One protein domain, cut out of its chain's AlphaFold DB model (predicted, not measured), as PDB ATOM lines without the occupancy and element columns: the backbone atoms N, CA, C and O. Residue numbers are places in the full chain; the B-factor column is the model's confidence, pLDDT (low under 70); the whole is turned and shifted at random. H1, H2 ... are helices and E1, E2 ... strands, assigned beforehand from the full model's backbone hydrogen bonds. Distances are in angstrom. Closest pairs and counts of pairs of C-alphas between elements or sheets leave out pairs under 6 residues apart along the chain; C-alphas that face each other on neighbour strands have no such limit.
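AT A GLANCE: This is residues 438 to 496 and 504 to 534 of the 797 residues of a protein of Fusarium oxysporum (UniProt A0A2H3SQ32). With little regular structure, this is a sheet curled like part of a barrel, its long strands E3 and E1 side by side, with two short helices and long loops; residues 482 to 488 stick out. The 90 printed residues, 35 in named elements, are mixed: E1, H1, E2, E3, E4, H2 along the chain, with the antiparallel sheet ordered E2, E3, E1, E4. It is only just compact, close to loose, radius of gyration of the C-alphas 14.4 A, spans 43 by 32 by 20 A.

HOW THE PARTS SIT: E3, residues 467 to 477, and E1, residues 438 to 446, are antiparallel; N 443 and O 472, 2.8 A, are within hydrogen-bond range. E2, residues 457 to 459, and E3 form a hairpin, with N 458 and O 468 within hydrogen-bond range at 2.8 A. E4, residues 510 to 513, is antiparallel to E1, with N 440 and O 511 within hydrogen-bond range at 2.9 A. H1, residues 449 to 452, only grazes the strongly twisted sheet; E1, H1, E2 make a split strand-helix-strand unit, E3 between its two strands, with a right-handed crossover. H2, residues 524 to 527, is on the sheet at a height of 5.6 A; its closest C-alphas to E3 are Leu 524 and Asn 471, 5.7 A. Both helices are too short for an O i to N i+4 pair.

IN THESE COORDINATES: E1, 23.3 A long, begins at C-alpha 438 (-22.421, -25.703, -48.287); E3 is 27.4 A long. H2 ends at C-alpha 527 (-18.111, -29.783, -36.973).

THE WHOLE: Residues 497 to 503 are not printed, and C-alphas 496 and 504 are 10.7 A apart. Residues 504 to 507 and 527 to 534 are under pLDDT 70.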
ATOM      1  N   SER A 438     -21.124 -25.360 -48.868       90.94
ATOM      2  CA  SER A 438     -22.421 -25.703 -48.287       90.94
ATOM      3  C   SER A 438     -22.829 -24.637 -47.277       90.94
ATOM      4  O   SER A 438     -22.005 -24.216 -46.467       90.94
ATOM      5  N   TYR A 439     -24.100 -24.243 -47.289       89.69
ATOM      6  CA  TYR A 439     -24.689 -23.281 -46.361       89.69
ATOM      7  C   TYR A 439     -25.846 -23.932 -45.614       89.69
ATOM      8  O   TYR A 439     -26.726 -24.551 -46.219       89.69
ATOM      9  N   GLY A 440     -25.843 -23.816 -44.294       90.06
ATOM     10  CA  GLY A 440     -26.854 -24.394 -43.419       90.06
ATOM     11  C   GLY A 440     -27.315 -23.411 -42.361       90.06
ATOM     12  O   GLY A 440     -26.757 -22.328 -42.221       90.06
ATOM     13  N   VAL A 441     -28.335 -23.806 -41.613       89.44
ATOM     14  CA  VAL A 441     -28.796 -23.085 -40.424       89.44
ATOM     15  C   VAL A 441     -28.762 -24.000 -39.214       89.44
ATOM     16  O   VAL A 441     -28.975 -25.211 -39.345       89.44
ATOM     17  N   ILE A 442     -28.497 -23.425 -38.046       88.56
ATOM     18  CA  ILE A 442     -28.551 -24.155 -36.783       88.56
ATOM     19  C   ILE A 442     -30.005 -24.346 -36.358       88.56
ATOM     20  O   ILE A 442     -30.810 -23.418 -36.377       88.56
ATOM     21  N   VAL A 443     -30.340 -25.585 -36.001       89.56
ATOM     22  CA  VAL A 443     -31.676 -26.016 -35.597       89.56
ATOM     23  C   VAL A 443     -31.609 -26.955 -34.395       89.56
ATOM     24  O   VAL A 443     -30.569 -27.530 -34.068       89.56
ATOM     25  N   GLN A 444     -32.763 -27.157 -33.769       89.31
ATOM     26  CA  GLN A 444     -32.997 -28.247 -32.826       89.31
ATOM     27  C   GLN A 444     -33.812 -29.354 -33.503       89.31
ATOM     28  O   GLN A 444     -34.703 -29.077 -34.307       89.31
ATOM     29  N   GLN A 445     -33.513 -30.611 -33.182       91.06
ATOM     30  CA  GLN A 445     -34.230 -31.784 -33.693       91.06
ATOM     31  C   GLN A 445     -34.737 -32.635 -32.533       91.06
ATOM     32  O   GLN A 445     -34.126 -32.656 -31.468       91.06
ATOM     33  N   VAL A 446     -35.859 -33.335 -32.710       91.81
ATOM     34  CA  VAL A 446     -36.353 -34.249 -31.670       91.81
ATOM     35  C   VAL A 446     -35.303 -35.333 -31.440       91.81
ATOM     36  O   VAL A 446     -34.856 -35.993 -32.381       91.81
ATOM     37  N   TYR A 447     -34.898 -35.501 -30.184       92.31
ATOM     38  CA  TYR A 447     -33.848 -36.434 -29.820       92.31
ATOM     39  C   TYR A 447     -34.249 -37.867 -30.169       92.31
ATOM     40  O   TYR A 447     -35.361 -38.326 -29.912       92.31
ATOM     41  N   SER A 448     -33.283 -38.590 -30.719       93.31
ATOM     42  CA  SER A 448     -33.404 -39.993 -31.092       93.31
ATOM     43  C   SER A 448     -32.048 -40.642 -30.850       93.31
ATOM     44  O   SER A 448     -31.081 -40.220 -31.489       93.31
ATOM     45  N   PRO A 449     -31.944 -41.661 -29.977       89.62
ATOM     46  CA  PRO A 449     -30.671 -42.313 -29.680       89.62
ATOM     47  C   PRO A 449     -29.953 -42.852 -30.922       89.62
ATOM     48  O   PRO A 449     -28.731 -42.851 -30.968       89.62
ATOM     49  N   ALA A 450     -30.693 -43.271 -31.954       90.75
ATOM     50  CA  ALA A 450     -30.107 -43.799 -33.186       90.75
ATOM     51  C   ALA A 450     -29.390 -42.730 -34.034       90.75
ATOM     52  O   ALA A 450     -28.529 -43.067 -34.842       90.75
ATOM     53  N   GLN A 451     -29.764 -41.455 -33.888       86.81
ATOM     54  CA  GLN A 451     -29.259 -40.356 -34.721       86.81
ATOM     55  C   GLN A 451     -28.401 -39.359 -33.939       86.81
ATOM     56  O   GLN A 451     -27.497 -38.766 -34.517       86.81
ATOM     57  N   HIS A 452     -28.675 -39.203 -32.644       92.25
ATOM     58  CA  HIS A 452     -28.153 -38.129 -31.800       92.25
ATOM     59  C   HIS A 452     -27.318 -38.653 -30.621       92.25
ATOM     60  O   HIS A 452     -27.161 -37.972 -29.610       92.25
ATOM     61  N   PHE A 453     -26.815 -39.887 -30.704       89.00
ATOM     62  CA  PHE A 453     -25.970 -40.451 -29.654       89.00
ATOM     63  C   PHE A 453     -24.739 -39.565 -29.410       89.00
ATOM     64  O   PHE A 453     -23.948 -39.334 -30.320       89.00
ATOM     65  N   GLY A 454     -24.577 -39.086 -28.173       87.31
ATOM     66  CA  GLY A 454     -23.460 -38.221 -27.778       87.31
ATOM     67  C   GLY A 454     -23.604 -36.742 -28.164       87.31
ATOM     68  O   GLY A 454     -22.707 -35.957 -27.851       87.31
ATOM     69  N   GLU A 455     -24.708 -36.346 -28.800       91.69
ATOM     70  CA  GLU A 455     -25.029 -34.940 -29.073       91.69
ATOM     71  C   GLU A 455     -25.443 -34.196 -27.798       91.69
ATOM     72  O   GLU A 455     -25.737 -34.805 -26.766       91.69
ATOM     73  N   ASP A 456     -25.459 -32.867 -27.872       90.75
ATOM     74  CA  ASP A 456     -25.953 -32.033 -26.779       90.75
ATOM     75  C   ASP A 456     -27.485 -32.062 -26.768       90.75
ATOM     76  O   ASP A 456     -28.138 -31.933 -27.809       90.75
ATOM     77  N   ILE A 457     -28.065 -32.267 -25.586       92.81
ATOM     78  CA  ILE A 457     -29.498 -32.514 -25.416       92.81
ATOM     79  C   ILE A 457     -30.083 -31.481 -24.461       92.81
ATOM     80  O   ILE A 457     -29.484 -31.157 -23.438       92.81
ATOM     81  N   ARG A 458     -31.292 -31.021 -24.770       91.25
ATOM     82  CA  ARG A 458     -32.126 -30.189 -23.907       91.25
ATOM     83  C   ARG A 458     -33.487 -30.850 -23.722       91.25
ATOM     84  O   ARG A 458     -34.074 -31.318 -24.694       91.25
ATOM     85  N   ASP A 459     -33.996 -30.898 -22.498       90.12
ATOM     86  CA  ASP A 459     -35.364 -31.363 -22.251       90.12
ATOM     87  C   ASP A 459     -36.382 -30.335 -22.779       90.12
ATOM     88  O   ASP A 459     -36.125 -29.131 -22.768       90.12
ATOM     89  N   ASP A 460     -37.523 -30.799 -23.295       86.88
ATOM     90  CA  ASP A 460     -38.605 -29.900 -23.699       86.88
ATOM     91  C   ASP A 460     -39.260 -29.285 -22.446       86.88
ATOM     92  O   ASP A 460     -39.651 -30.031 -21.542       86.88
ATOM     93  N   PRO A 461     -39.393 -27.949 -22.365       81.25
ATOM     94  CA  PRO A 461     -39.945 -27.286 -21.182       81.25
ATOM     95  C   PRO A 461     -41.439 -27.579 -20.954       81.25
ATOM     96  O   PRO A 461     -41.924 -27.429 -19.834       81.25
ATOM     97  N   TYR A 462     -42.164 -28.030 -21.982       81.44
ATOM     98  CA  TYR A 462     -43.611 -28.260 -21.953       81.44
ATOM     99  C   TYR A 462     -43.981 -29.747 -21.980       81.44
ATOM    100  O   TYR A 462     -44.966 -30.171 -21.374       81.44
ATOM    101  N   GLU A 463     -43.190 -30.569 -22.667       85.38
ATOM    102  CA  GLU A 463     -43.427 -32.000 -22.840       85.38
ATOM    103  C   GLU A 463     -42.398 -32.834 -22.063       85.38
ATOM    104  O   GLU A 463     -41.318 -33.146 -22.555       85.38
ATOM    105  N   ARG A 464     -42.775 -33.302 -20.869       81.19
ATOM    106  CA  ARG A 464     -41.886 -33.984 -19.901       81.19
ATOM    107  C   ARG A 464     -41.074 -35.177 -20.439       81.19
ATOM    108  O   ARG A 464     -40.037 -35.507 -19.878       81.19
ATOM    109  N   ASN A 465     -41.555 -35.842 -21.490       86.62
ATOM    110  CA  ASN A 465     -40.915 -37.022 -22.085       86.62
ATOM    111  C   ASN A 465     -40.229 -36.730 -23.426       86.62
ATOM    112  O   ASN A 465     -39.727 -37.651 -24.074       86.62
ATOM    113  N   LYS A 466     -40.225 -35.470 -23.866       89.94
ATOM    114  CA  LYS A 466     -39.617 -35.056 -25.122       89.94
ATOM    115  C   LYS A 466     -38.284 -34.385 -24.839       89.94
ATOM    116  O   LYS A 466     -38.155 -33.556 -23.947       89.94
ATOM    117  N   LYS A 467     -37.283 -34.761 -25.625       92.00
ATOM    118  CA  LYS A 467     -35.947 -34.175 -25.583       92.00
ATOM    119  C   LYS A 467     -35.585 -33.668 -26.968       92.00
ATOM    120  O   LYS A 467     -36.040 -34.224 -27.969       92.00
ATOM    121  N   TRP A 468     -34.748 -32.648 -27.021       92.31
ATOM    122  CA  TRP A 468     -34.244 -32.032 -28.238       92.31
ATOM    123  C   TRP A 468     -32.735 -32.215 -28.316       92.31
ATOM    124  O   TRP A 468     -32.035 -31.898 -27.362       92.31
ATOM    125  N   ALA A 469     -32.234 -32.696 -29.448       93.75
ATOM    126  CA  ALA A 469     -30.836 -32.530 -29.814       93.75
ATOM    127  C   ALA A 469     -30.645 -31.088 -30.306       93.75
ATOM    128  O   ALA A 469     -31.295 -30.672 -31.270       93.75
ATOM    129  N   VAL A 470     -29.797 -30.317 -29.627       91.50
ATOM    130  CA  VAL A 470     -29.513 -28.912 -29.963       91.50
ATOM    131  C   VAL A 470     -28.276 -28.806 -30.858       91.50
ATOM    132  O   VAL A 470     -27.558 -29.789 -31.036       91.50
ATOM    133  N   ASN A 471     -28.026 -27.631 -31.443       90.31
ATOM    134  CA  ASN A 471     -26.851 -27.364 -32.288       90.31
ATOM    135  C   ASN A 471     -26.735 -28.276 -33.526       90.31
ATOM    136  O   ASN A 471     -25.634 -28.557 -34.010       90.31
ATOM    137  N   GLN A 472     -27.871 -28.753 -34.036       91.56
ATOM    138  CA  GLN A 472     -27.928 -29.573 -35.242       91.56
ATOM    139  C   GLN A 472     -27.896 -28.666 -36.474       91.56
ATOM    140  O   GLN A 472     -28.410 -27.552 -36.449       91.56
ATOM    141  N   ILE A 473     -27.298 -29.129 -37.567       91.75
ATOM    142  CA  ILE A 473     -27.141 -28.341 -38.789       91.75
ATOM    143  C   ILE A 473     -28.139 -28.825 -39.833       91.75
ATOM    144  O   ILE A 473     -28.087 -29.964 -40.303       91.75
ATOM    145  N   GLN A 474     -29.017 -27.925 -40.267       91.56
ATOM    146  CA  GLN A 474     -29.852 -28.135 -41.439       91.56
ATOM    147  C   GLN A 474     -29.206 -27.472 -42.656       91.56
ATOM    148  O   GLN A 474     -29.379 -26.278 -42.894       91.56
ATOM    149  N   TRP A 475     -28.509 -28.264 -43.474       91.62
ATOM    150  CA  TRP A 475     -27.976 -27.802 -44.759       91.62
ATOM    151  C   TRP A 475     -29.118 -27.398 -45.706       91.62
ATOM    152  O   TRP A 475     -30.088 -28.151 -45.878       91.62
ATOM    153  N   LEU A 476     -29.012 -26.191 -46.264       90.81
ATOM    154  CA  LEU A 476     -29.959 -25.566 -47.194       90.81
ATOM    155  C   LEU A 476     -29.444 -25.622 -48.628       90.81
ATOM    156  O   LEU A 476     -30.186 -25.994 -49.529       90.81
ATOM    157  N   ILE A 477     -28.171 -25.275 -48.793       92.00
ATOM    158  CA  ILE A 477     -27.416 -25.355 -50.038       92.00
ATOM    159  C   ILE A 477     -26.239 -26.274 -49.755       92.00
ATOM    160  O   ILE A 477     -25.570 -26.125 -48.730       92.00
ATOM    161  N   LYS A 478     -25.979 -27.228 -50.637       93.56
ATOM    162  CA  LYS A 478     -24.791 -28.072 -50.578       93.56
ATOM    163  C   LYS A 478     -23.822 -27.656 -51.672       93.56
ATOM    164  O   LYS A 478     -24.220 -27.221 -52.748       93.56
ATOM    165  N   LYS A 479     -22.531 -27.796 -51.391       91.81
ATOM    166  CA  LYS A 479     -21.468 -27.616 -52.381       91.81
ATOM    167  C   LYS A 479     -21.773 -28.468 -53.618       91.81
ATOM    168  O   LYS A 479     -22.054 -29.652 -53.479       91.81
ATOM    169  N   GLY A 480     -21.721 -27.864 -54.801       92.06
ATOM    170  CA  GLY A 480     -22.092 -28.499 -56.068       92.06
ATOM    171  C   GLY A 480     -23.557 -28.321 -56.482       92.06
ATOM    172  O   GLY A 480     -23.875 -28.601 -57.635       92.06
ATOM    173  N   ASP A 481     -24.438 -27.823 -55.607       93.31
ATOM    174  CA  ASP A 481     -25.823 -27.527 -55.984       93.31
ATOM    175  C   ASP A 481     -25.880 -26.370 -56.993       93.31
ATOM    176  O   ASP A 481     -25.142 -25.384 -56.886       93.31
ATOM    177  N   ALA A 482     -26.809 -26.460 -57.948       93.94
ATOM    178  CA  ALA A 482     -27.150 -25.343 -58.818       93.94
ATOM    179  C   ALA A 482     -28.019 -24.327 -58.058       93.94
ATOM    180  O   ALA A 482     -29.105 -24.655 -57.574       93.94
ATOM    181  N   VAL A 483     -27.550 -23.085 -57.978       92.88
ATOM    182  CA  VAL A 483     -28.219 -21.967 -57.308       92.88
ATOM    183  C   VAL A 483     -28.690 -20.967 -58.357       92.88
ATOM    184  O   VAL A 483     -27.906 -20.522 -59.193       92.88
ATOM    185  N   TYR A 484     -29.967 -20.598 -58.292       90.56
ATOM    186  CA  TYR A 484     -30.607 -19.631 -59.184       90.56
ATOM    187  C   TYR A 484     -30.809 -18.321 -58.409       90.56
ATOM    188  O   TYR A 484     -31.737 -18.260 -57.603       90.56
ATOM    189  N   PRO A 485     -29.971 -17.283 -58.600       80.62
ATOM    190  CA  PRO A 485     -29.967 -16.094 -57.737       80.62
ATOM    191  C   PRO A 485     -31.307 -15.356 -57.672       80.62
ATOM    192  O   PRO A 485     -31.650 -14.772 -56.649       80.62
ATOM    193  N   ASP A 486     -32.080 -15.411 -58.758       78.19
ATOM    194  CA  ASP A 486     -33.378 -14.745 -58.870       78.19
ATOM    195  C   ASP A 486     -34.556 -15.627 -58.395       78.19
ATOM    196  O   ASP A 486     -35.706 -15.188 -58.413       78.19
ATOM    197  N   THR A 487     -34.289 -16.860 -57.935       83.12
ATOM    198  CA  THR A 487     -35.293 -17.767 -57.349       83.12
ATOM    199  C   THR A 487     -35.012 -17.979 -55.858       83.12
ATOM    200  O   THR A 487     -33.979 -18.551 -55.509       83.12
ATOM    201  N   PRO A 488     -35.916 -17.581 -54.943       81.56
ATOM    202  CA  PRO A 488     -35.676 -17.756 -53.516       81.56
ATOM    203  C   PRO A 488     -35.697 -19.238 -53.122       81.56
ATOM    204  O   PRO A 488     -36.641 -19.967 -53.436       81.56
ATOM    205  N   LEU A 489     -34.692 -19.668 -52.357       78.88
ATOM    206  CA  LEU A 489     -34.706 -20.967 -51.693       78.88
ATOM    207  C   LEU A 489     -35.498 -20.850 -50.389       78.88
ATOM    208  O   LEU A 489     -35.064 -20.205 -49.437       78.88
ATOM    209  N   VAL A 490     -36.682 -21.460 -50.354       82.81
ATOM    210  CA  VAL A 490     -37.594 -21.372 -49.208       82.81
ATOM    211  C   VAL A 490     -37.595 -22.686 -48.441       82.81
ATOM    212  O   VAL A 490     -37.908 -23.741 -48.993       82.81
ATOM    213  N   LYS A 491     -37.307 -22.618 -47.139       79.44
ATOM    214  CA  LYS A 491     -37.467 -23.742 -46.214       79.44
ATOM    215  C   LYS A 491     -38.295 -23.317 -45.011       79.44
ATOM    216  O   LYS A 491     -38.137 -22.211 -44.503       79.44
ATOM    217  N   ARG A 492     -39.218 -24.186 -44.596       81.88
ATOM    218  CA  ARG A 492     -40.099 -23.935 -43.451       81.88
ATOM    219  C   ARG A 492     -39.448 -24.458 -42.180       81.88
ATOM    220  O   ARG A 492     -38.973 -25.590 -42.158       81.88
ATOM    221  N   PHE A 493     -39.474 -23.624 -41.152       78.38
ATOM    222  CA  PHE A 493     -39.047 -23.956 -39.801       78.38
ATOM    223  C   PHE A 493     -40.206 -23.707 -38.846       78.38
ATOM    224  O   PHE A 493     -41.009 -22.798 -39.065       78.38
ATOM    225  N   GLU A 494     -40.288 -24.528 -37.808       79.50
ATOM    226  CA  GLU A 494     -41.236 -24.353 -36.714       79.50
ATOM    227  C   GLU A 494     -40.483 -23.830 -35.497       79.50
ATOM    228  O   GLU A 494     -39.433 -24.361 -35.127       79.50
ATOM    229  N   ILE A 495     -41.028 -22.785 -34.887       74.56
ATOM    230  CA  ILE A 495     -40.494 -22.175 -33.676       74.56
ATOM    231  C   ILE A 495     -41.599 -22.242 -32.635       74.56
ATOM    232  O   ILE A 495     -42.730 -21.830 -32.898       74.56
ATOM    233  N   ARG A 496     -41.277 -22.817 -31.476       73.06
ATOM    234  CA  ARG A 496     -42.145 -22.760 -30.301       73.06
ATOM    235  C   ARG A 496     -41.850 -21.451 -29.580       73.06
ATOM    236  O   ARG A 496     -40.682 -21.141 -29.371       73.06
ATOM    237  N   ARG A 504     -42.437 -12.153 -33.577       54.88
ATOM    238  CA  ARG A 504     -42.126 -12.998 -34.749       54.88
ATOM    239  C   ARG A 504     -40.672 -12.853 -35.231       54.88
ATOM    240  O   ARG A 504     -40.393 -13.148 -36.390       54.88
ATOM    241  N   SER A 505     -39.770 -12.368 -34.384       55.88
ATOM    242  CA  SER A 505     -38.360 -12.158 -34.706       55.88
ATOM    243  C   SER A 505     -37.508 -13.171 -33.955       55.88
ATOM    244  O   SER A 505     -37.583 -13.265 -32.734       55.88
ATOM    245  N   TRP A 506     -36.685 -13.915 -34.680       63.91
ATOM    246  CA  TRP A 506     -35.720 -14.850 -34.114       63.91
ATOM    247  C   TRP A 506     -34.379 -14.665 -34.814       63.91
ATOM    248  O   TRP A 506     -34.319 -14.354 -36.007       63.91
ATOM    249  N   ASN A 507     -33.294 -14.890 -34.079       68.44
ATOM    250  CA  ASN A 507     -31.968 -14.957 -34.670       68.44
ATOM    251  C   ASN A 507     -31.757 -16.355 -35.251       68.44
ATOM    252  O   ASN A 507     -31.978 -17.361 -34.579       68.44
ATOM    253  N   ALA A 508     -31.339 -16.416 -36.513       72.69
ATOM    254  CA  ALA A 508     -30.887 -17.648 -37.136       72.69
ATOM    255  C   ALA A 508     -29.367 -17.597 -37.275       72.69
ATOM    256  O   ALA A 508     -28.818 -16.657 -37.852       72.69
ATOM    257  N   GLU A 509     -28.689 -18.624 -36.775       81.12
ATOM    258  CA  GLU A 509     -27.271 -18.816 -37.042       81.12
ATOM    259  C   GLU A 509     -27.116 -19.548 -38.367       81.12
ATOM    260  O   GLU A 509     -27.551 -20.693 -38.525       81.12
ATOM    261  N   VAL A 510     -26.513 -18.868 -39.337       84.00
ATOM    262  CA  VAL A 510     -26.144 -19.461 -40.618       84.00
ATOM    263  C   VAL A 510     -24.723 -19.982 -40.495       84.00
ATOM    264  O   VAL A 510     -23.851 -19.323 -39.937       84.00
ATOM    265  N   VAL A 511     -24.477 -21.162 -41.042       86.12
ATOM    266  CA  VAL A 511     -23.167 -21.798 -41.060       86.12
ATOM    267  C   VAL A 511     -22.719 -22.110 -42.479       86.12
ATOM    268  O   VAL A 511     -23.542 -22.381 -43.352       86.12
ATOM    269  N   THR A 512     -21.409 -22.106 -42.703       87.38
ATOM    270  CA  THR A 512     -20.780 -22.464 -43.978       87.38
ATOM    271  C   THR A 512     -19.743 -23.573 -43.800       87.38
ATOM    272  O   THR A 512     -19.053 -23.629 -42.779       87.38
ATOM    273  N   SER A 513     -19.626 -24.469 -44.783       86.19
ATOM    274  CA  SER A 513     -18.601 -25.517 -44.823       86.19
ATOM    275  C   SER A 513     -18.090 -25.753 -46.243       86.19
ATOM    276  O   SER A 513     -18.870 -25.841 -47.191       86.19
ATOM    277  N   GLN A 514     -16.770 -25.902 -46.369       85.94
ATOM    278  CA  GLN A 514     -16.079 -26.209 -47.629       85.94
ATOM    279  C   GLN A 514     -15.908 -27.719 -47.872       85.94
ATOM    280  O   GLN A 514     -15.399 -28.129 -48.922       85.94
ATOM    281  N   ASN A 515     -16.329 -28.547 -46.910       87.56
ATOM    282  CA  ASN A 515     -16.216 -29.996 -46.994       87.56
ATOM    283  C   ASN A 515     -17.026 -30.562 -48.163       87.56
ATOM    284  O   ASN A 515     -18.085 -30.046 -48.530       87.56
ATOM    285  N   GLU A 516     -16.549 -31.686 -48.693       87.75
ATOM    286  CA  GLU A 516     -17.344 -32.503 -49.603       87.75
ATOM    287  C   GLU A 516     -18.616 -33.003 -48.910       87.75
ATOM    288  O   GLU A 516     -18.631 -33.239 -47.699       87.75
ATOM    289  N   ILE A 517     -19.682 -33.197 -49.692       89.69
ATOM    290  CA  ILE A 517     -21.034 -33.494 -49.188       89.69
ATOM    291  C   ILE A 517     -21.046 -34.702 -48.235       89.69
ATOM    292  O   ILE A 517     -21.779 -34.713 -47.245       89.69
ATOM    293  N   SER A 518     -20.221 -35.714 -48.514       88.06
ATOM    294  CA  SER A 518     -20.090 -36.934 -47.709       88.06
ATOM    295  C   SER A 518     -19.469 -36.711 -46.326       88.06
ATOM    296  O   SER A 518     -19.655 -37.546 -45.443       88.06
ATOM    297  N   PHE A 519     -18.770 -35.593 -46.126       89.31
ATOM    298  CA  PHE A 519     -18.106 -35.207 -44.879       89.31
ATOM    299  C   PHE A 519     -18.746 -33.972 -44.232       89.31
ATOM    300  O   PHE A 519     -18.127 -33.324 -43.383       89.31
ATOM    301  N   LEU A 520     -19.970 -33.617 -44.631       89.12
ATOM    302  CA  LEU A 520     -20.701 -32.548 -43.967       89.12
ATOM    303  C   LEU A 520     -21.099 -32.988 -42.552       89.12
ATOM    304  O   LEU A 520     -21.758 -34.023 -42.396       89.12
ATOM    305  N   PRO A 521     -20.740 -32.210 -41.518       89.62
ATOM    306  CA  PRO A 521     -21.143 -32.523 -40.159       89.62
ATOM    307  C   PRO A 521     -22.655 -32.358 -40.005       89.62
ATOM    308  O   PRO A 521     -23.293 -31.538 -40.677       89.62
ATOM    309  N   ARG A 522     -23.233 -33.155 -39.106       89.50
ATOM    310  CA  ARG A 522     -24.663 -33.076 -38.773       89.50
ATOM    311  C   ARG A 522     -24.946 -32.105 -37.634       89.50
ATOM    312  O   ARG A 522     -26.071 -31.637 -37.519       89.50
ATOM    313  N   SER A 523     -23.935 -31.778 -36.836       88.75
ATOM    314  CA  SER A 523     -24.025 -30.867 -35.699       88.75
ATOM    315  C   SER A 523     -22.751 -30.040 -35.551       88.75
ATOM    316  O   SER A 523     -21.696 -30.396 -36.087       88.75
ATOM    317  N   LEU A 524     -22.827 -28.950 -34.787       85.00
ATOM    318  CA  LEU A 524     -21.646 -28.150 -34.450       85.00
ATOM    319  C   LEU A 524     -20.616 -28.956 -33.655       85.00
ATOM    320  O   LEU A 524     -19.420 -28.760 -33.843       85.00
ATOM    321  N   LYS A 525     -21.058 -29.914 -32.835       82.00
ATOM    322  CA  LYS A 525     -20.180 -30.780 -32.041       82.00
ATOM    323  C   LYS A 525     -19.297 -31.672 -32.916       82.00
ATOM    324  O   LYS A 525     -18.109 -31.818 -32.648       82.00
ATOM    325  N   GLN A 526     -19.850 -32.205 -34.005       74.44
ATOM    326  CA  GLN A 526     -19.092 -32.948 -35.022       74.44
ATOM    327  C   GLN A 526     -18.239 -32.027 -35.914       74.44
ATOM    328  O   GLN A 526     -17.300 -32.485 -36.563       74.44
ATOM    329  N   GLY A 527     -18.593 -30.740 -35.982       61.38
ATOM    330  CA  GLY A 527     -18.111 -29.783 -36.973       61.38
ATOM    331  C   GLY A 527     -17.218 -28.659 -36.448       61.38
ATOM    332  O   GLY A 527     -16.950 -27.748 -37.224       61.38
ATOM    333  N   GLN A 528     -16.741 -28.699 -35.196       58.16
ATOM    334  CA  GLN A 528     -16.013 -27.578 -34.564       58.16
ATOM    335  C   GLN A 528     -14.787 -27.079 -35.359       58.16
ATOM    336  O   GLN A 528     -14.439 -25.909 -35.256       58.16
ATOM    337  N   ALA A 529     -14.160 -27.925 -36.187       52.94
ATOM    338  CA  ALA A 529     -13.066 -27.532 -37.089       52.94
ATOM    339  C   ALA A 529     -13.491 -27.342 -38.564       52.94
ATOM    340  O   ALA A 529     -12.711 -26.848 -39.374       52.94
ATOM    341  N   ALA A 530     -14.705 -27.758 -38.935       57.50
ATOM    342  CA  ALA A 530     -15.161 -27.916 -40.321       57.50
ATOM    343  C   ALA A 530     -16.257 -26.921 -40.747       57.50
ATOM    344  O   ALA A 530     -16.691 -26.936 -41.905       57.50
ATOM    345  N   VAL A 531     -16.735 -26.090 -39.819       60.41
ATOM    346  CA  VAL A 531     -17.875 -25.190 -40.007       60.41
ATOM    347  C   VAL A 531     -17.529 -23.805 -39.472       60.41
ATOM    348  O   VAL A 531     -17.003 -23.686 -38.370       60.41
ATOM    349  N   ARG A 532     -17.831 -22.756 -40.242       64.06
ATOM    350  CA  ARG A 532     -17.723 -21.356 -39.801       64.06
ATOM    351  C   ARG A 532     -19.114 -20.743 -39.689       64.06
ATOM    352  O   ARG A 532     -19.973 -21.043 -40.519       64.06
ATOM    353  N   LEU A 533     -19.337 -19.878 -38.701       60.78
ATOM    354  CA  LEU A 533     -20.527 -19.026 -38.673       60.78
ATOM    355  C   LEU A 533     -20.453 -18.052 -39.853       60.78
ATOM    356  O   LEU A 533     -19.423 -17.418 -40.082       60.78
ATOM    357  N   ALA A 534     -21.524 -17.963 -40.631       52.88
ATOM    358  CA  ALA A 534     -21.629 -16.964 -41.676       52.88
ATOM    359  C   ALA A 534     -21.923 -15.592 -41.033       52.88
ATOM    360  O   ALA A 534     -22.715 -15.522 -40.090       52.88
TER     361      ALA A 534